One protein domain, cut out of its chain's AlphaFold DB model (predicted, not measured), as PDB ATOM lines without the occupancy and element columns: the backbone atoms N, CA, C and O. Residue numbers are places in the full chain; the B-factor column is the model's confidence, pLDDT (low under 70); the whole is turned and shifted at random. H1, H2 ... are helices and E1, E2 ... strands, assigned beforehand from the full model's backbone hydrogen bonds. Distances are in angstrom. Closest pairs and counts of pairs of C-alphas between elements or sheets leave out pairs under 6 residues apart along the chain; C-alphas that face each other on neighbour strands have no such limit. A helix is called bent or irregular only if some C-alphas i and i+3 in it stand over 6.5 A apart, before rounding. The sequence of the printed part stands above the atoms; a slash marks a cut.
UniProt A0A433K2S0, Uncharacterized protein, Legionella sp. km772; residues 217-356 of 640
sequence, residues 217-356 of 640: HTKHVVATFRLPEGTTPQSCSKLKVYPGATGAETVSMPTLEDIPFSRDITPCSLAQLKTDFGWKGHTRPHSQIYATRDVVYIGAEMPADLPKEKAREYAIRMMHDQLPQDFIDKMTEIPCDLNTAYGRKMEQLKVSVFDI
ATOM      1  N   HIS A 217       3.137 -12.909  65.045       70.06
ATOM      2  CA  HIS A 217       2.611 -13.249  66.361       70.06
ATOM      3  C   HIS A 217       3.713 -13.903  67.196       70.06
ATOM      4  O   HIS A 217       4.352 -14.855  66.764       70.06
ATOM      5  N   THR A 218       3.919 -13.393  68.405       69.81
ATOM      6  CA  THR A 218       4.915 -13.918  69.352       69.81
ATOM      7  C   THR A 218       4.268 -14.463  70.614       69.81
ATOM      8  O   THR A 218       4.970 -14.865  71.532       69.81
ATOM      9  N   LYS A 219       2.930 -14.470  70.690       78.56
ATOM     10  CA  LYS A 219       2.188 -14.897  71.873       78.56
ATOM     11  C   LYS A 219       1.095 -15.889  71.532       78.56
ATOM     12  O   LYS A 219       0.481 -15.829  70.468       78.56
ATOM     13  N   HIS A 220       0.829 -16.765  72.485       83.00
ATOM     14  CA  HIS A 220      -0.251 -17.732  72.473       83.00
ATOM     15  C   HIS A 220      -1.140 -17.495  73.690       83.00
ATOM     16  O   HIS A 220      -0.628 -17.362  74.804       83.00
ATOM     17  N   VAL A 221      -2.454 -17.457  73.496       86.88
ATOM     18  CA  VAL A 221      -3.420 -17.506  74.592       86.88
ATOM     19  C   VAL A 221      -3.905 -18.931  74.777       86.88
ATOM     20  O   VAL A 221      -4.170 -19.649  73.819       86.88
ATOM     21  N   VAL A 222      -4.069 -19.302  76.035       87.50
ATOM     22  CA  VAL A 222      -4.752 -20.507  76.467       87.50
ATOM     23  C   VAL A 222      -5.906 -20.105  77.364       87.50
ATOM     24  O   VAL A 222      -5.679 -19.415  78.359       87.50
ATOM     25  N   ALA A 223      -7.119 -20.550  77.046       90.62
ATOM     26  CA  ALA A 223      -8.302 -20.314  77.866       90.62
ATOM     27  C   ALA A 223      -9.106 -21.598  78.086       90.62
ATOM     28  O   ALA A 223      -9.153 -22.471  77.220       90.62
ATOM     29  N   THR A 224      -9.742 -21.699  79.252       91.25
ATOM     30  CA  THR A 224     -10.510 -22.879  79.678       91.25
ATOM     31  C   THR A 224     -11.898 -22.485  80.176       91.25
ATOM     32  O   THR A 224     -12.062 -21.480  80.873       91.25
ATOM     33  N   PHE A 225     -12.897 -23.284  79.813       91.94
ATOM     34  CA  PHE A 225     -14.312 -23.081  80.121       91.94
ATOM     35  C   PHE A 225     -14.945 -24.411  80.528       91.94
ATOM     36  O   PHE A 225     -14.375 -25.474  80.292       91.94
ATOM     37  N   ARG A 226     -16.129 -24.366  81.135       91.56
ATOM     38  CA  ARG A 226     -16.938 -25.559  81.386       91.56
ATOM     39  C   ARG A 226     -17.664 -25.983  80.119       91.56
ATOM     40  O   ARG A 226     -18.207 -25.138  79.406       91.56
ATOM     41  N   LEU A 227     -17.711 -27.292  79.887       88.50
ATOM     42  CA  LEU A 227     -18.616 -27.864  78.896       88.50
ATOM     43  C   LEU A 227     -20.077 -27.568  79.282       88.50
ATOM     44  O   LEU A 227     -20.396 -27.567  80.476       88.50
ATOM     45  N   PRO A 228     -20.968 -27.332  78.301       88.75
ATOM     46  CA  PRO A 228     -22.396 -27.223  78.564       88.75
ATOM     47  C   PRO A 228     -22.933 -28.477  79.259       88.75
ATOM     48  O   PRO A 228     -22.541 -29.598  78.927       88.75
ATOM     49  N   GLU A 229     -23.862 -28.288  80.195       84.62
ATOM     50  CA  GLU A 229     -24.494 -29.392  80.918       84.62
ATOM     51  C   GLU A 229     -25.089 -30.429  79.947       84.62
ATOM     52  O   GLU A 229     -25.696 -30.082  78.931       84.62
ATOM     53  N   GLY A 230     -24.867 -31.714  80.235       78.81
ATOM     54  CA  GLY A 230     -25.311 -32.823  79.385       78.81
ATOM     55  C   GLY A 230     -24.473 -33.061  78.123       78.81
ATOM     56  O   GLY A 230     -24.816 -33.948  77.346       78.81
ATOM     57  N   THR A 231     -23.379 -32.319  77.909       82.19
ATOM     58  CA  THR A 231     -22.451 -32.555  76.789       82.19
ATOM     59  C   THR A 231     -21.209 -33.309  77.255       82.19
ATOM     60  O   THR A 231     -20.547 -32.889  78.201       82.19
ATOM     61  N   THR A 232     -20.853 -34.393  76.561       83.56
ATOM     62  CA  THR A 232     -19.597 -35.118  76.796       83.56
ATOM     63  C   THR A 232     -18.439 -34.518  75.982       83.56
ATOM     64  O   THR A 232     -18.673 -33.869  74.951       83.56
ATOM     65  N   PRO A 233     -17.175 -34.744  76.384       83.62
ATOM     66  CA  PRO A 233     -16.008 -34.375  75.581       83.62
ATOM     67  C   PRO A 233     -16.036 -34.942  74.153       83.62
ATOM     68  O   PRO A 233     -15.735 -34.222  73.203       83.62
ATOM     69  N   GLN A 234     -16.470 -36.194  73.982       79.62
ATOM     70  CA  GLN A 234     -16.578 -36.856  72.677       79.62
ATOM     71  C   GLN A 234     -17.620 -36.168  71.790       79.62
ATOM     72  O   GLN A 234     -17.378 -35.917  70.609       79.62
ATOM     73  N   SER A 235     -18.767 -35.787  72.364       78.38
ATOM     74  CA  SER A 235     -19.758 -34.980  71.652       78.38
ATOM     75  C   SER A 235     -19.183 -33.625  71.239       78.38
ATOM     76  O   SER A 235     -19.478 -33.169  70.142       78.38
ATOM     77  N   CYS A 236     -18.330 -32.996  72.056       80.19
ATOM     78  CA  CYS A 236     -17.646 -31.762  71.664       80.19
ATOM     79  C   CYS A 236     -16.735 -31.974  70.444       80.19
ATOM     80  O   CYS A 236     -16.775 -31.152  69.534       80.19
ATOM     81  N   SER A 237     -15.965 -33.065  70.369       75.81
ATOM     82  CA  SER A 237     -15.128 -33.362  69.194       75.81
ATOM     83  C   SER A 237     -15.946 -33.522  67.907       75.81
ATOM     84  O   SER A 237     -15.585 -32.927  66.895       75.81
ATOM     85  N   LYS A 238     -17.113 -34.177  67.969       75.75
ATOM     86  CA  LYS A 238     -18.055 -34.290  66.834       75.75
ATOM     87  C   LYS A 238     -18.658 -32.951  66.381       75.75
ATOM     88  O   LYS A 238     -19.197 -32.864  65.281       75.75
ATOM     89  N   LEU A 239     -18.602 -31.914  67.220       74.12
ATOM     90  CA  LEU A 239     -19.099 -30.567  66.913       74.12
ATOM     91  C   LEU A 239     -18.048 -29.651  66.286       74.12
ATOM     92  O   LEU A 239     -18.398 -28.545  65.871       74.12
ATOM     93  N   LYS A 240     -16.778 -30.066  66.254       74.81
ATOM     94  CA  LYS A 240     -15.684 -29.224  65.774       74.81
ATOM     95  C   LYS A 240     -15.602 -29.253  64.253       74.81
ATOM     96  O   LYS A 240     -15.622 -30.316  63.638       74.81
ATOM     97  N   VAL A 241     -15.399 -28.088  63.645       71.00
ATOM     98  CA  VAL A 241     -14.879 -28.007  62.273       71.00
ATOM     99  C   VAL A 241     -13.357 -27.961  62.334       71.00
ATOM    100  O   VAL A 241     -12.780 -27.073  62.961       71.00
ATOM    101  N   TYR A 242     -12.696 -28.911  61.669       62.94
ATOM    102  CA  TYR A 242     -11.238 -28.950  61.625       62.94
ATOM    103  C   TYR A 242     -10.665 -27.689  60.944       62.94
ATOM    104  O   TYR A 242     -11.176 -27.278  59.896       62.94
ATOM    105  N   PRO A 243      -9.549 -27.119  61.443       52.44
ATOM    106  CA  PRO A 243      -8.940 -25.894  60.902       52.44
ATOM    107  C   PRO A 243      -8.563 -25.948  59.406       52.44
ATOM    108  O   PRO A 243      -8.376 -24.917  58.761       52.44
ATOM    109  N   GLY A 244      -8.434 -27.149  58.826       49.59
ATOM    110  CA  GLY A 244      -8.215 -27.340  57.386       49.59
ATOM    111  C   GLY A 244      -9.449 -27.049  56.518       49.59
ATOM    112  O   GLY A 244      -9.299 -26.711  55.346       49.59
ATOM    113  N   ALA A 245     -10.650 -27.135  57.097       43.34
ATOM    114  CA  ALA A 245     -11.936 -26.873  56.447       43.34
ATOM    115  C   ALA A 245     -12.470 -25.455  56.719       43.34
ATOM    116  O   ALA A 245     -13.361 -24.988  56.009       43.34
ATOM    117  N   THR A 246     -11.897 -24.734  57.690       43.41
ATOM    118  CA  THR A 246     -12.226 -23.333  57.987       43.41
ATOM    119  C   THR A 246     -11.611 -22.411  56.933       43.41
ATOM    120  O   THR A 246     -10.648 -21.673  57.156       43.41
ATOM    121  N   GLY A 247     -12.160 -22.478  55.723       47.66
ATOM    122  CA  GLY A 247     -12.095 -21.370  54.786       47.66
ATOM    123  C   GLY A 247     -12.845 -20.159  55.339       47.66
ATOM    124  O   GLY A 247     -13.509 -20.222  56.368       47.66
ATOM    125  N   ALA A 248     -12.762 -19.043  54.623       49.28
ATOM    126  CA  ALA A 248     -13.407 -17.786  54.977       49.28
ATOM    127  C   ALA A 248     -14.963 -17.804  54.971       49.28
ATOM    128  O   ALA A 248     -15.601 -16.758  54.872       49.28
ATOM    129  N   GLU A 249     -15.589 -18.977  55.001       58.19
ATOM    130  CA  GLU A 249     -17.005 -19.165  54.713       58.19
ATOM    131  C   GLU A 249     -17.741 -19.747  55.907       58.19
ATOM    132  O   GLU A 249     -17.159 -20.460  56.722       58.19
ATOM    133  N   THR A 250     -19.041 -19.455  55.971       62.41
ATOM    134  CA  THR A 250     -19.947 -20.213  56.821       62.41
ATOM    135  C   THR A 250     -19.847 -21.681  56.435       62.41
ATOM    136  O   THR A 250     -20.122 -22.034  55.286       62.41
ATOM    137  N   VAL A 251     -19.415 -22.516  57.374       64.12
ATOM    138  CA  VAL A 251     -19.374 -23.964  57.178       64.12
ATOM    139  C   VAL A 251     -20.652 -24.528  57.768       64.12
ATOM    140  O   VAL A 251     -20.847 -24.469  58.982       64.12
ATOM    141  N   SER A 252     -21.516 -25.051  56.902       59.72
ATOM    142  CA  SER A 252     -22.671 -25.837  57.319       59.72
ATOM    143  C   SER A 252     -22.213 -27.274  57.536       59.72
ATOM    144  O   SER A 252     -21.830 -27.964  56.588       59.72
ATOM    145  N   MET A 253     -22.214 -27.724  58.786       62.06
ATOM    146  CA  MET A 253     -21.913 -29.115  59.105       62.06
ATOM    147  C   MET A 253     -23.106 -30.010  58.742       62.06
ATOM    148  O   MET A 253     -24.248 -29.638  59.043       62.06
ATOM    149  N   PRO A 254     -22.869 -31.179  58.116       55.97
ATOM    150  CA  PRO A 254     -23.927 -32.143  57.859       55.97
ATOM    151  C   PRO A 254     -24.508 -32.661  59.179       55.97
ATOM    152  O   PRO A 254     -23.829 -32.709  60.203       55.97
ATOM    153  N   THR A 255     -25.772 -33.071  59.144       55.03
ATOM    154  CA  THR A 255     -26.387 -33.840  60.230       55.03
ATOM    155  C   THR A 255     -25.617 -35.140  60.439       55.03
ATOM    156  O   THR A 255     -25.477 -35.924  59.501       55.03
ATOM    157  N   LEU A 256     -25.138 -35.365  61.660       59.50
ATOM    158  CA  LEU A 256     -24.580 -36.646  62.097       59.50
ATOM    159  C   LEU A 256     -25.688 -37.444  62.802       59.50
ATOM    160  O   LEU A 256     -26.624 -36.839  63.323       59.50
ATOM    161  N   GLU A 257     -25.592 -38.778  62.850       52.62
ATOM    162  CA  GLU A 257     -26.599 -39.631  63.519       52.62
ATOM    163  C   GLU A 257     -26.879 -39.184  64.969       52.62
ATOM    164  O   GLU A 257     -28.030 -39.176  65.402       52.62
ATOM    165  N   ASP A 258     -25.850 -38.694  65.670       54.56
ATOM    166  CA  ASP A 258     -25.940 -38.204  67.053       54.56
ATOM    167  C   ASP A 258     -26.215 -36.686  67.174       54.56
ATOM    168  O   ASP A 258     -26.370 -36.164  68.281       54.56
ATOM    169  N   ILE A 259     -26.243 -35.940  66.060       57.62
ATOM    170  CA  ILE A 259     -26.462 -34.482  66.019       57.62
ATOM    171  C   ILE A 259     -27.491 -34.172  64.912       57.62
ATOM    172  O   ILE A 259     -27.119 -33.930  63.759       57.62
ATOM    173  N   PRO A 260     -28.798 -34.144  65.240       50.66
ATOM    174  CA  PRO A 260     -29.878 -34.234  64.252       50.66
ATOM    175  C   PRO A 260     -30.199 -32.917  63.526       50.66
ATOM    176  O   PRO A 260     -31.274 -32.775  62.946       50.66
ATOM    177  N   PHE A 261     -29.307 -31.926  63.558       53.12
ATOM    178  CA  PHE A 261     -29.516 -30.645  62.883       53.12
ATOM    179  C   PHE A 261     -28.223 -30.102  62.273       53.12
ATOM    180  O   PHE A 261     -27.153 -30.200  62.876       53.12
ATOM    181  N   SER A 262     -28.340 -29.509  61.080       54.59
ATOM    182  CA  SER A 262     -27.253 -28.779  60.425       54.59
ATOM    183  C   SER A 262     -26.865 -27.562  61.257       54.59
ATOM    184  O   SER A 262     -27.743 -26.848  61.752       54.59
ATOM    185  N   ARG A 263     -25.564 -27.304  61.394       66.19
ATOM    186  CA  ARG A 263     -25.050 -26.165  62.166       66.19
ATOM    187  C   ARG A 263     -24.169 -25.287  61.302       66.19
ATOM    188  O   ARG A 263     -23.288 -25.799  60.620       66.19
ATOM    189  N   ASP A 264     -24.396 -23.984  61.389       67.94
ATOM    190  CA  ASP A 264     -23.612 -22.978  60.688       67.94
ATOM    191  C   ASP A 264     -22.546 -22.404  61.621       67.94
ATOM    192  O   ASP A 264     -22.852 -21.802  62.653       67.94
ATOM    193  N   ILE A 265     -21.282 -22.560  61.241       73.19
ATOM    194  CA  ILE A 265     -20.158 -21.899  61.906       73.19
ATOM    195  C   ILE A 265     -19.834 -20.635  61.131       73.19
ATOM    196  O   ILE A 265     -19.521 -20.718  59.949       73.19
ATOM    197  N   THR A 266     -19.909 -19.469  61.777       73.62
ATOM    198  CA  THR A 266     -19.602 -18.177  61.146       73.62
ATOM    199  C   THR A 266     -18.385 -17.541  61.820       73.62
ATOM    200  O   THR A 266     -18.533 -16.888  62.857       73.62
ATOM    201  N   PRO A 267     -17.181 -17.696  61.238       77.06
ATOM    202  CA  PRO A 267     -15.970 -17.095  61.781       77.06
ATOM    203  C   PRO A 267     -16.062 -15.565  61.789       77.06
ATOM    204  O   PRO A 267     -16.604 -14.955  60.864       77.06
ATOM    205  N   CYS A 268     -15.467 -14.911  62.789       79.88
ATOM    206  CA  CYS A 268     -15.396 -13.446  62.795       79.88
ATOM    207  C   CYS A 268     -14.533 -12.909  61.642       79.88
ATOM    208  O   CYS A 268     -13.622 -13.587  61.157       79.88
ATOM    209  N   SER A 269     -14.753 -11.666  61.220       81.44
ATOM    210  CA  SER A 269     -13.951 -11.083  60.137       81.44
ATOM    211  C   SER A 269     -12.553 -10.654  60.597       81.44
ATOM    212  O   SER A 269     -12.328 -10.321  61.759       81.44
ATOM    213  N   LEU A 270     -11.601 -10.606  59.662       84.69
ATOM    214  CA  LEU A 270     -10.280 -10.004  59.854       84.69
ATOM    215  C   LEU A 270     -10.387  -8.524  60.223       84.69
ATOM    216  O   LEU A 270      -9.554  -8.044  60.984       84.69
ATOM    217  N   ALA A 271     -11.388  -7.806  59.701       83.88
ATOM    218  CA  ALA A 271     -11.635  -6.415  60.071       83.88
ATOM    219  C   ALA A 271     -11.934  -6.290  61.570       83.88
ATOM    220  O   ALA A 271     -11.296  -5.495  62.253       83.88
ATOM    221  N   GLN A 272     -12.819  -7.140  62.099       86.69
ATOM    222  CA  GLN A 272     -13.086  -7.201  63.538       86.69
ATOM    223  C   GLN A 272     -11.832  -7.589  64.328       86.69
ATOM    224  O   GLN A 272     -11.497  -6.930  65.303       86.69
ATOM    225  N   LEU A 273     -11.065  -8.592  63.882       88.69
ATOM    226  CA  LEU A 273      -9.824  -8.980  64.571       88.69
ATOM    227  C   LEU A 273      -8.778  -7.861  64.616       88.69
ATOM    228  O   LEU A 273      -8.072  -7.708  65.614       88.69
ATOM    229  N   LYS A 274      -8.688  -7.071  63.547       88.94
ATOM    230  CA  LYS A 274      -7.823  -5.892  63.456       88.94
ATOM    231  C   LYS A 274      -8.282  -4.795  64.408       88.94
ATOM    232  O   LYS A 274      -7.480  -4.321  65.207       88.94
ATOM    233  N   THR A 275      -9.554  -4.417  64.336       88.88
ATOM    234  CA  THR A 275     -10.106  -3.291  65.097       88.88
ATOM    235  C   THR A 275     -10.225  -3.594  66.588       88.88
ATOM    236  O   THR A 275      -9.822  -2.771  67.407       88.88
ATOM    237  N   ASP A 276     -10.726  -4.774  66.947       89.75
ATOM    238  CA  ASP A 276     -11.098  -5.089  68.331       89.75
ATOM    239  C   ASP A 276      -9.894  -5.601  69.145       89.75
ATOM    240  O   ASP A 276      -9.788  -5.342  70.352       89.75
ATOM    241  N   PHE A 277      -8.960  -6.294  68.475       91.06
ATOM    242  CA  PHE A 277      -7.861  -7.023  69.120       91.06
ATOM    243  C   PHE A 277      -6.459  -6.689  68.587       91.06
ATOM    244  O   PHE A 277      -5.473  -7.122  69.178       91.06
ATOM    245  N   GLY A 278      -6.324  -5.909  67.510       90.06
ATOM    246  CA  GLY A 278      -5.015  -5.507  66.980       90.06
ATOM    247  C   GLY A 278      -4.286  -6.590  66.174       90.06
ATOM    248  O   GLY A 278      -3.059  -6.558  66.074       90.06
ATOM    249  N   TRP A 279      -5.008  -7.559  65.601       89.44
ATOM    250  CA  TRP A 279      -4.417  -8.562  64.707       89.44
ATOM    251  C   TRP A 279      -3.784  -7.909  63.473       89.44
ATOM    252  O   TRP A 279      -4.412  -7.079  62.828       89.44
ATOM    253  N   LYS A 280      -2.552  -8.284  63.114       86.50
ATOM    254  CA  LYS A 280      -1.818  -7.664  61.989       86.50
ATOM    255  C   LYS A 280      -1.759  -8.541  60.731       86.50
ATOM    256  O   LYS A 280      -1.500  -8.013  59.657       86.50
ATOM    257  N   GLY A 281      -2.036  -9.841  60.850       84.50
ATOM    258  CA  GLY A 281      -1.952 -10.786  59.735       84.50
ATOM    259  C   GLY A 281      -3.057 -10.626  58.682       84.50
ATOM    260  O   GLY A 281      -4.160 -10.132  58.949       84.50
ATOM    261  N   HIS A 282      -2.755 -11.079  57.468       85.50
ATOM    262  CA  HIS A 282      -3.680 -11.298  56.354       85.50
ATOM    263  C   HIS A 282      -4.278 -12.711  56.368       85.50
ATOM    264  O   HIS A 282      -5.283 -12.963  55.691       85.50
ATOM    265  N   THR A 283      -3.693 -13.620  57.150       84.31
ATOM    266  CA  THR A 283      -4.302 -14.902  57.507       84.31
ATOM    267  C   THR A 283      -5.039 -14.825  58.837       84.31
ATOM    268  O   THR A 283      -4.872 -13.889  59.619       84.31
ATOM    269  N   ARG A 284      -5.891 -15.820  59.078       83.06
ATOM    270  CA  ARG A 284      -6.543 -16.027  60.368       83.06
ATOM    271  C   ARG A 284      -5.521 -16.518  61.412       83.06
ATOM    272  O   ARG A 284      -4.596 -17.237  61.016       83.06
ATOM    273  N   PRO A 285      -5.669 -16.160  62.702       86.19
ATOM    274  CA  PRO A 285      -4.895 -16.779  63.775       86.19
ATOM    275  C   PRO A 285      -5.083 -18.297  63.774       86.19
ATOM    276  O   PRO A 285      -6.193 -18.784  63.561       86.19
ATOM    277  N   HIS A 286      -4.012 -19.051  64.013       84.38
ATOM    278  CA  HIS A 286      -4.139 -20.482  64.290       84.38
ATOM    279  C   HIS A 286      -4.783 -20.681  65.662       84.38
ATOM    280  O   HIS A 286      -4.346 -20.079  66.644       84.38
ATOM    281  N   SER A 287      -5.795 -21.539  65.737       85.56
ATOM    282  CA  SER A 287      -6.465 -21.905  66.982       85.56
ATOM    283  C   SER A 287      -6.787 -23.396  67.009       85.56
ATOM    284  O   SER A 287      -6.983 -24.025  65.968       85.56
ATOM    285  N   GLN A 288      -6.845 -23.983  68.202       84.56
ATOM    286  CA  GLN A 288      -7.168 -25.392  68.432       84.56
ATOM    287  C   GLN A 288      -8.043 -25.530  69.668       84.56
ATOM    288  O   GLN A 288      -7.741 -24.933  70.706       84.56
ATOM    289  N   ILE A 289      -9.100 -26.335  69.556       86.19
ATOM    290  CA  ILE A 289     -10.016 -26.620  70.658       86.19
ATOM    291  C   ILE A 289      -9.906 -28.078  71.084       86.19
ATOM    292  O   ILE A 289     -10.110 -28.998  70.289       86.19
ATOM    293  N   TYR A 290      -9.700 -28.283  72.378       86.69
ATOM    294  CA  TYR A 290      -9.680 -29.596  73.015       86.69
ATOM    295  C   TYR A 290     -10.761 -29.675  74.089       86.69
ATOM    296  O   TYR A 290     -11.191 -28.653  74.621       86.69
ATOM    297  N   ALA A 291     -11.228 -30.881  74.389       86.69
ATOM    298  CA  ALA A 291     -12.210 -31.108  75.441       86.69
ATOM    299  C   ALA A 291     -11.855 -32.385  76.203       86.69
ATOM    300  O   ALA A 291     -11.406 -33.355  75.604       86.69
ATOM    301  N   THR A 292     -12.044 -32.365  77.518       87.31
ATOM    302  CA  THR A 292     -11.872 -33.524  78.407       87.31
ATOM    303  C   THR A 292     -12.694 -33.302  79.673       87.31
ATOM    304  O   THR A 292     -12.941 -32.151  80.047       87.31
ATOM    305  N   ARG A 293     -13.143 -34.378  80.324       84.75
ATOM    306  CA  ARG A 293     -14.033 -34.344  81.494       84.75
ATOM    307  C   ARG A 293     -15.228 -33.391  81.315       84.75
ATOM    308  O   ARG A 293     -16.164 -33.679  80.582       84.75
ATOM    309  N   ASP A 294     -15.185 -32.243  81.983       85.75
ATOM    310  CA  ASP A 294     -16.186 -31.176  81.972       85.75
ATOM    311  C   ASP A 294     -15.579 -29.824  81.546       85.75
ATOM    312  O   ASP A 294     -16.131 -28.761  81.846       85.75
ATOM    313  N   VAL A 295     -14.431 -29.855  80.861       89.56
ATOM    314  CA  VAL A 295     -13.661 -28.684  80.433       89.56
ATOM    315  C   VAL A 295     -13.518 -28.657  78.916       89.56
ATOM    316  O   VAL A 295     -13.200 -29.657  78.274       89.56
ATOM    317  N   VAL A 296     -13.692 -27.467  78.351       89.94
ATOM    318  CA  VAL A 296     -13.296 -27.132  76.983       89.94
ATOM    319  C   VAL A 296     -12.179 -26.098  77.022       89.94
ATOM    320  O   VAL A 296     -12.204 -25.128  77.780       89.94
ATOM    321  N   TYR A 297     -11.169 -26.340  76.206       90.38
ATOM    322  CA  TYR A 297      -9.925 -25.599  76.131       90.38
ATOM    323  C   TYR A 297      -9.771 -25.017  74.738       90.38
ATOM    324  O   TYR A 297     -10.037 -25.709  73.758       90.38
ATOM    325  N   ILE A 298      -9.270 -23.789  74.643       89.56
ATOM    326  CA  ILE A 298      -8.756 -23.236  73.392       89.56
ATOM    327  C   ILE A 298      -7.329 -22.731  73.571       89.56
ATOM    328  O   ILE A 298      -7.038 -21.973  74.500       89.56
ATOM    329  N   GLY A 299      -6.461 -23.134  72.649       88.00
ATOM    330  CA  GLY A 299      -5.168 -22.507  72.408       88.00
ATOM    331  C   GLY A 299      -5.229 -21.701  71.115       88.00
ATOM    332  O   GLY A 299      -5.651 -22.246  70.096       88.00
ATOM    333  N   ALA A 300      -4.826 -20.430  71.118       88.06
ATOM    334  CA  ALA A 300      -4.812 -19.592  69.914       88.06
ATOM    335  C   ALA A 300      -3.595 -18.657  69.833       88.06
ATOM    336  O   ALA A 300      -3.149 -18.109  70.841       88.06
ATOM    337  N   GLU A 301      -3.062 -18.448  68.624       87.44
ATOM    338  CA  GLU A 301      -2.141 -17.338  68.321       87.44
ATOM    339  C   GLU A 301      -2.784 -16.014  68.760       87.44
ATOM    340  O   GLU A 301      -3.967 -15.811  68.522       87.44
ATOM    341  N   MET A 302      -2.029 -15.107  69.383       87.12
ATOM    342  CA  MET A 302      -2.537 -13.835  69.907       87.12
ATOM    343  C   MET A 302      -1.651 -12.661  69.453       87.12
ATOM    344  O   MET A 302      -0.428 -12.810  69.370       87.12
ATOM    345  N   PRO A 303      -2.221 -11.465  69.197       86.94
ATOM    346  CA  PRO A 303      -1.428 -10.254  68.998       86.94
ATOM    347  C   PRO A 303      -0.493  -9.987  70.188       86.94
ATOM    348  O   PRO A 303      -0.913 -10.053  71.342       86.94
ATOM    349  N   ALA A 304       0.767  -9.634  69.912       81.00
ATOM    350  CA  ALA A 304       1.784  -9.410  70.946       81.00
ATOM    351  C   ALA A 304       1.391  -8.315  71.959       81.00
ATOM    352  O   ALA A 304       1.689  -8.424  73.153       81.00
ATOM    353  N   ASP A 305       0.684  -7.295  71.467       84.44
ATOM    354  CA  ASP A 305       0.268  -6.107  72.211       84.44
ATOM    355  C   ASP A 305      -1.109  -6.274  72.893       84.44
ATOM    356  O   ASP A 305      -1.575  -5.347  73.557       84.44
ATOM    357  N   LEU A 306      -1.785  -7.427  72.741       87.06
ATOM    358  CA  LEU A 306      -3.101  -7.643  73.350       87.06
ATOM    359  C   LEU A 306      -2.968  -7.810  74.881       87.06
ATOM    360  O   LEU A 306      -2.242  -8.705  75.331       87.06
ATOM    361  N   PRO A 307      -3.672  -7.001  75.699       86.19
ATOM    362  CA  PRO A 307      -3.647  -7.140  77.155       86.19
ATOM    363  C   PRO A 307      -4.234  -8.477  77.622       86.19
ATOM    364  O   PRO A 307      -5.191  -8.986  77.029       86.19
ATOM    365  N   LYS A 308      -3.712  -9.025  78.729       83.62
ATOM    366  CA  LYS A 308      -4.169 -10.311  79.291       83.62
ATOM    367  C   LYS A 308      -5.669 -10.294  79.605       83.62
ATOM    368  O   LYS A 308      -6.346 -11.303  79.433       83.62
ATOM    369  N   GLU A 309      -6.198  -9.149  80.012       85.94
ATOM    370  CA  GLU A 309      -7.603  -8.945  80.370       85.94
ATOM    371  C   GLU A 309      -8.540  -9.145  79.167       85.94
ATOM    372  O   GLU A 309      -9.664  -9.610  79.336       85.94
ATOM    373  N   LYS A 310      -8.063  -8.862  77.946       90.44
ATOM    374  CA  LYS A 310      -8.799  -9.095  76.693       90.44
ATOM    375  C   LYS A 310      -8.563 -10.477  76.089       90.44
ATOM    376  O   LYS A 310      -9.305 -10.892  75.201       90.44
ATOM    377  N   ALA A 311      -7.552 -11.206  76.561       89.25
ATOM    378  CA  ALA A 311      -7.173 -12.500  76.000       89.25
ATOM    379  C   ALA A 311      -8.315 -13.528  76.090       89.25
ATOM    380  O   ALA A 311      -8.462 -14.376  75.214       89.25
ATOM    381  N   ARG A 312      -9.183 -13.412  77.104       90.00
ATOM    382  CA  ARG A 312     -10.374 -14.257  77.236       90.00
ATOM    383  C   ARG A 312     -11.422 -13.995  76.161       90.00
ATOM    384  O   ARG A 312     -11.911 -14.933  75.544       90.00
ATOM    385  N   GLU A 313     -11.783 -12.729  75.970       91.88
ATOM    386  CA  GLU A 313     -12.748 -12.309  74.951       91.88
ATOM    387  C   GLU A 313     -12.256 -12.730  73.563       91.88
ATOM    388  O   GLU A 313     -13.000 -13.306  72.773       91.88
ATOM    389  N   TYR A 314     -10.960 -12.539  73.319       92.19
ATOM    390  CA  TYR A 314     -10.291 -13.005  72.116       92.19
ATOM    391  C   TYR A 314     -10.358 -14.531  71.950       92.19
ATOM    392  O   TYR A 314     -10.665 -15.019  70.867       92.19
ATOM    393  N   ALA A 315     -10.132 -15.301  73.017       91.38
ATOM    394  CA  ALA A 315     -10.242 -16.755  72.983       91.38
ATOM    395  C   ALA A 315     -11.669 -17.226  72.645       91.38
ATOM    396  O   ALA A 315     -11.830 -18.069  71.768       91.38
ATOM    397  N   ILE A 316     -12.707 -16.635  73.253       91.00
ATOM    398  CA  ILE A 316     -14.110 -16.899  72.874       91.00
ATOM    399  C   ILE A 316     -14.315 -16.564  71.395       91.00
ATOM    400  O   ILE A 316     -14.914 -17.341  70.654       91.00
ATOM    401  N   ARG A 317     -13.746 -15.445  70.928       90.19
ATOM    402  CA  ARG A 317     -13.831 -15.046  69.523       90.19
ATOM    403  C   ARG A 317     -13.252 -16.093  68.571       90.19
ATOM    404  O   ARG A 317     -13.857 -16.345  67.536       90.19
ATOM    405  N   MET A 318     -12.124 -16.699  68.932       89.44
ATOM    406  CA  MET A 318     -11.484 -17.783  68.174       89.44
ATOM    407  C   MET A 318     -12.237 -19.111  68.273       89.44
ATOM    408  O   MET A 318     -12.121 -19.937  67.371       89.44
ATOM    409  N   MET A 319     -13.051 -19.325  69.311       88.56
ATOM    410  CA  MET A 319     -13.885 -20.526  69.394       88.56
ATOM    411  C   MET A 319     -14.966 -20.573  68.312       88.56
ATOM    412  O   MET A 319     -15.267 -21.659  67.825       88.56
ATOM    413  N   HIS A 320     -15.481 -19.420  67.865       85.06
ATOM    414  CA  HIS A 320     -16.451 -19.334  66.758       85.06
ATOM    415  C   HIS A 320     -15.918 -19.841  65.417       85.06
ATOM    416  O   HIS A 320     -16.675 -19.933  64.455       85.06
ATOM    417  N   ASP A 321     -14.628 -20.148  65.332       81.19
ATOM    418  CA  ASP A 321     -14.019 -20.690  64.121       81.19
ATOM    419  C   ASP A 321     -14.243 -22.188  64.005       81.19
ATOM    420  O   ASP A 321     -14.198 -22.736  62.910       81.19
ATOM    421  N   GLN A 322     -14.457 -22.845  65.141       83.94
ATOM    422  CA  GLN A 322     -14.473 -24.298  65.251       83.94
ATOM    423  C   GLN A 322     -15.744 -24.812  65.919       83.94
ATOM    424  O   GLN A 322     -16.086 -25.964  65.688       83.94
ATOM    425  N   LEU A 323     -16.448 -23.997  66.714       84.12
ATOM    426  CA  LEU A 323     -17.659 -24.394  67.428       84.12
ATOM    427  C   LEU A 323     -18.887 -23.549  67.034       84.12
ATOM    428  O   LEU A 323     -18.764 -22.343  66.800       84.12
ATOM    429  N   PRO A 324     -20.088 -24.156  67.024       82.69
ATOM    430  CA  PRO A 324     -21.357 -23.450  66.851       82.69
ATOM    431  C   PRO A 324     -21.628 -22.395  67.938       82.69
ATOM    432  O   PRO A 324     -21.313 -22.599  69.112       82.69
ATOM    433  N   GLN A 325     -22.288 -21.294  67.562       84.31
ATOM    434  CA  GLN A 325     -22.647 -20.204  68.484       84.31
ATOM    435  C   GLN A 325     -23.482 -20.694  69.678       84.31
ATOM    436  O   GLN A 325     -23.189 -20.338  70.813       84.31
ATOM    437  N   ASP A 326     -24.485 -21.543  69.438       83.94
ATOM    438  CA  ASP A 326     -25.393 -22.045  70.478       83.94
ATOM    439  C   ASP A 326     -24.679 -22.909  71.525       83.94
ATOM    440  O   ASP A 326     -25.104 -22.978  72.679       83.94
ATOM    441  N   PHE A 327     -23.599 -23.579  71.120       86.56
ATOM    442  CA  PHE A 327     -22.728 -24.311  72.023       86.56
ATOM    443  C   PHE A 327     -21.906 -23.340  72.869       86.56
ATOM    444  O   PHE A 327     -21.879 -23.472  74.090       86.56
ATOM    445  N   ILE A 328     -21.293 -22.341  72.224       88.88
ATOM    446  CA  ILE A 328     -20.459 -21.331  72.885       88.88
ATOM    447  C   ILE A 328     -21.263 -20.547  73.930       88.88
ATOM    448  O   ILE A 328     -20.789 -20.373  75.050       88.88
ATOM    449  N   ASP A 329     -22.497 -20.154  73.606       88.50
ATOM    450  CA  ASP A 329     -23.391 -19.397  74.496       88.50
ATOM    451  C   ASP A 329     -23.780 -20.165  75.768       88.50
ATOM    452  O   ASP A 329     -24.124 -19.560  76.785       88.50
ATOM    453  N   LYS A 330     -23.738 -21.503  75.725       89.25
ATOM    454  CA  LYS A 330     -24.039 -22.376  76.870       89.25
ATOM    455  C   LYS A 330     -22.801 -22.742  77.687       89.25
ATOM    456  O   LYS A 330     -22.949 -23.340  78.754       89.25
ATOM    457  N   MET A 331     -21.595 -22.428  77.212       90.88
ATOM    458  CA  MET A 331     -20.379 -22.645  77.993       90.88
ATOM    459  C   MET A 331     -20.358 -21.671  79.165       90.88
ATOM    460  O   MET A 331     -20.623 -20.479  79.016       90.88
ATOM    461  N   THR A 332     -19.987 -22.166  80.339       89.88
ATOM    462  CA  THR A 332     -19.871 -21.325  81.530       89.88
ATOM    463  C   THR A 332     -18.428 -21.221  81.981       89.88
ATOM    464  O   THR A 332     -17.541 -21.971  81.572       89.88
ATOM    465  N   GLU A 333     -18.167 -20.277  82.874       87.75
ATOM    466  CA  GLU A 333     -16.885 -20.242  83.556       87.75
ATOM    467  C   GLU A 333     -16.704 -21.437  84.481       87.75
ATOM    468  O   GLU A 333     -17.660 -21.973  85.042       87.75
ATOM    469  N   ILE A 334     -15.441 -21.798  84.693       86.12
ATOM    470  CA  ILE A 334     -15.071 -22.695  85.780       86.12
ATOM    471  C   ILE A 334     -15.296 -21.930  87.097       86.12
ATOM    472  O   ILE A 334     -14.665 -20.890  87.301       86.12
ATOM    473  N   PRO A 335     -16.194 -22.376  87.990       85.12
ATOM    474  CA  PRO A 335     -16.431 -21.679  89.249       85.12
ATOM    475  C   PRO A 335     -15.153 -21.675  90.098       85.12
ATOM    476  O   PRO A 335     -14.411 -22.655  90.128       85.12
ATOM    477  N   CYS A 336     -14.873 -20.555  90.766       86.62
ATOM    478  CA  CYS A 336     -13.675 -20.377  91.588       86.62
ATOM    479  C   CYS A 336     -14.049 -19.753  92.929       86.62
ATOM    480  O   CYS A 336     -14.600 -18.655  92.972       86.62
ATOM    481  N   ASP A 337     -13.711 -20.425  94.030       88.00
ATOM    482  CA  ASP A 337     -13.859 -19.841  95.362       88.00
ATOM    483  C   ASP A 337     -12.670 -18.926  95.679       88.00
ATOM    484  O   ASP A 337     -11.621 -19.366  96.160       88.00
ATOM    485  N   LEU A 338     -12.847 -17.629  95.418       90.81
ATOM    486  CA  LEU A 338     -11.828 -16.598  95.635       90.81
ATOM    487  C   LEU A 338     -11.442 -16.411  97.113       90.81
ATOM    488  O   LEU A 338     -10.426 -15.764  97.402       90.81
ATOM    489  N   ASN A 339     -12.187 -16.995  98.057       89.31
ATOM    490  CA  ASN A 339     -11.808 -16.991  99.471       89.31
ATOM    491  C   ASN A 339     -10.636 -17.945  99.741       89.31
ATOM    492  O   ASN A 339      -9.831 -17.706 100.645       89.31
ATOM    493  N   THR A 340     -10.455 -18.967  98.904       82.62
ATOM    494  CA  THR A 340      -9.368 -19.945  99.030       82.62
ATOM    495  C   THR A 340      -8.150 -19.561  98.185       82.62
ATOM    496  O   THR A 340      -8.262 -18.916  97.142       82.62
ATOM    497  N   ALA A 341      -6.952 -19.970  98.616       78.06
ATOM    498  CA  ALA A 341      -5.742 -19.815  97.802       78.06
ATOM    499  C   ALA A 341      -5.851 -20.596  96.478       78.06
ATOM    500  O   ALA A 341      -5.490 -20.071  95.425       78.06
ATOM    501  N   TYR A 342      -6.432 -21.798  96.540       81.75
ATOM    502  CA  TYR A 342      -6.713 -22.662  95.397       81.75
ATOM    503  C   TYR A 342      -7.616 -21.974  94.360       81.75
ATOM    504  O   TYR A 342      -7.235 -21.849  93.199       81.75
ATOM    505  N   GLY A 343      -8.766 -21.429  94.772       85.19
ATOM    506  CA  GLY A 343      -9.696 -20.757  93.861       85.19
ATOM    507  C   GLY A 343      -9.147 -19.448  93.289       85.19
ATOM    508  O   GLY A 343      -9.317 -19.192  92.098       85.19
ATOM    509  N   ARG A 344      -8.387 -18.661  94.068       85.94
ATOM    510  CA  ARG A 344      -7.642 -17.507  93.517       85.94
ATOM    511  C   ARG A 344      -6.629 -17.931  92.457       85.94
ATOM    512  O   ARG A 344      -6.415 -17.205  91.488       85.94
ATOM    513  N   LYS A 345      -5.991 -19.089  92.631       84.56
ATOM    514  CA  LYS A 345      -5.023 -19.607  91.666       84.56
ATOM    515  C   LYS A 345      -5.694 -20.141  90.405       84.56
ATOM    516  O   LYS A 345      -5.217 -19.835  89.314       84.56
ATOM    517  N   MET A 346      -6.793 -20.880  90.546       84.31
ATOM    518  CA  MET A 346      -7.622 -21.295  89.413       84.31
ATOM    519  C   MET A 346      -8.026 -20.080  88.580       84.31
ATOM    520  O   MET A 346      -7.776 -20.069  87.379       84.31
ATOM    521  N   GLU A 347      -8.537 -19.026  89.222       87.44
ATOM    522  CA  GLU A 347      -8.928 -17.783  88.552       87.44
ATOM    523  C   GLU A 347      -7.774 -17.173  87.740       87.44
ATOM    524  O   GLU A 347      -7.934 -16.829  86.572       87.44
ATOM    525  N   GLN A 348      -6.569 -17.118  88.317       84.81
ATOM    526  CA  GLN A 348      -5.380 -16.601  87.630       84.81
ATOM    527  C   GLN A 348      -4.954 -17.423  86.403       84.81
ATOM    528  O   GLN A 348      -4.307 -16.867  85.507       84.81
ATOM    529  N   LEU A 349      -5.249 -18.727  86.404       83.75
ATOM    530  CA  LEU A 349      -4.796 -19.701  85.409       83.75
ATOM    531  C   LEU A 349      -5.859 -20.071  84.372       83.75
ATOM    532  O   LEU A 349      -5.492 -20.656  83.353       83.75
ATOM    533  N   LYS A 350      -7.128 -19.690  84.579       84.38
ATOM    534  CA  LYS A 350      -8.209 -19.838  83.584       84.38
ATOM    535  C   LYS A 350      -7.801 -19.328  82.209       84.38
ATOM    536  O   LYS A 350      -8.184 -19.922  81.204       84.38
ATOM    537  N   VAL A 351      -7.038 -18.232  82.197       85.75
ATOM    538  CA  VAL A 351      -6.458 -17.622  81.002       85.75
ATOM    539  C   VAL A 351      -4.968 -17.405  81.218       85.75
ATOM    540  O   VAL A 351      -4.545 -16.657  82.106       85.75
ATOM    541  N   SER A 352      -4.166 -18.058  80.389       83.88
ATOM    542  CA  SER A 352      -2.708 -17.983  80.413       83.88
ATOM    543  C   SER A 352      -2.187 -17.507  79.062       83.88
ATOM    544  O   SER A 352      -2.784 -17.793  78.030       83.88
ATOM    545  N   VAL A 353      -1.086 -16.760  79.078       81.94
ATOM    546  CA  VAL A 353      -0.426 -16.264  77.867       81.94
ATOM    547  C   VAL A 353       1.022 -16.726  77.901       81.94
ATOM    548  O   VAL A 353       1.671 -16.610  78.941       81.94
ATOM    549  N   PHE A 354       1.495 -17.255  76.779       75.00
ATOM    550  CA  PHE A 354       2.841 -17.799  76.614       75.00
ATOM    551  C   PHE A 354       3.513 -17.151  75.418       75.00
ATOM    552  O   PHE A 354       2.843 -16.860  74.426       75.00
ATOM    553  N   ASP A 355       4.822 -16.961  75.500       69.44
ATOM    554  CA  ASP A 355       5.602 -16.545  74.343       69.44
ATOM    555  C   ASP A 355       5.831 -17.746  73.412       69.44
ATOM    556  O   ASP A 355       6.065 -18.875  73.851       69.44
ATOM    557  N   ILE A 356       5.723 -17.491  72.112       63.88
ATOM    558  CA  ILE A 356       5.996 -18.427  71.026       63.88
ATOM    559  C   ILE A 356       7.419 -18.138  70.544       63.88
ATOM    560  O   ILE A 356       7.618 -17.436  69.558       63.88
TER     561      ILE A 356
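This is residues 217 to 356 of the 640 residues of an uncharacterized protein of Legionella sp. km772 (UniProt A0A433K2S0). A twisted sheet of four antiparallel strands, in the order E4, E5, E1, E6, forms a wall, with H3 across one face and the short H1 on the same face over the edge strand E4; no named helix is on the other face. Two arms lie far apart along the longest axis, the small hairpin E2 and E3 beyond the E4 edge and H5 beyond the E6 edge, while H2 is beside H3 and the four-residue H4 is near the last residue of H3. The printed part has 140 residues, with five named helices and six named strands in the order E1, H1, E2, E3, H2, E4, E5, H3, H4, H5, E6, and the class is mixed, helices and strands. The whole is compact, with a radius of gyration of the C-alphas of 15.5 A and spans of 45 by 38 by 21 A.

In the larger sheet, E4 is residues 287 to 292, 17.2 A from first to last C-alpha, and E5 is residues 295 to 302, 21.3 A. E1, residues 219 to 226, is 23.9 A long and begins at C-alpha 219 at (2.188, -14.897, 71.873). E6, residues 351 to 355, is 13.8 A long and ends at C-alpha 355 at (5.602, -16.545, 74.343). H3, residues 308 to 319, is 17.2 A long; it is irregular, but only just, with C-alphas 309 and 312 at 6.8 A. C-alpha 308 is at (-4.169, -10.311, 79.291). H1 is residues 233 to 238, H2 residues 270 to 277, H4 residues 325 to 328 and H5 residues 341 to 349, the last 12.4 A long. The second sheet has E2, residues 251 to 253, and E3, residues 263 to 265.

E4 and E5 form a hairpin, antiparallel at 164 degrees, with N 290 and O 297 within hydrogen-bond range at 2.9 A. E5 and E1 are antiparallel at 161 degrees, with N 223 and O 298 at 2.9 A. E1 and E6 are antiparallel at 159 degrees, with N 222 and O 352 at 2.8 A. H3 is on this sheet at a height of 7.6 A. It runs across the strands, at 84 degrees to E6 on the local plane, and its closest C-alphas to E1 are those of Ala 315 and Ala 223, 6.3 A apart. H1 is on the same face as H3, which makes two layers, helices on one face of a sheet. H1 lies over E4 and runs along the strands, at 22 degrees to E4 on the local plane; the closest C-alphas of the two are those of Pro 233 and Ala 291, at 5.0 A. H2 and H3 are close but not clearly touching, with the C-alphas of Phe 277 and Tyr 314 at 7.1 A, and run opposite ways at a shallow tilt of 26 degrees. H3 and H4 are also close but not clearly touching, with the C-alphas of Met 319 and Ile 328 at 7.5 A. The hairpin E2 and E3 is antiparallel at 152 degrees, with N 253 and O 263 at 2.9 A. E3 is apart from E4, and H5 is apart from H3. Every O i to N i+4 pair is within hydrogen-bond range in H1, H2 and H5, and 6 of 8 are in H3; H4 is too short for such a pair.

The two C-alphas farthest apart are those of Pro 254 and Asn 339, at 45.9 A. The printed part has no cut. The links from H1 to E2 and from H4 to H5 are long, with 12 residues each. The mean pLDDT of the printed part is 80.0; residue 218, residues 242 to 264 and residues 355 to 356 are under 70.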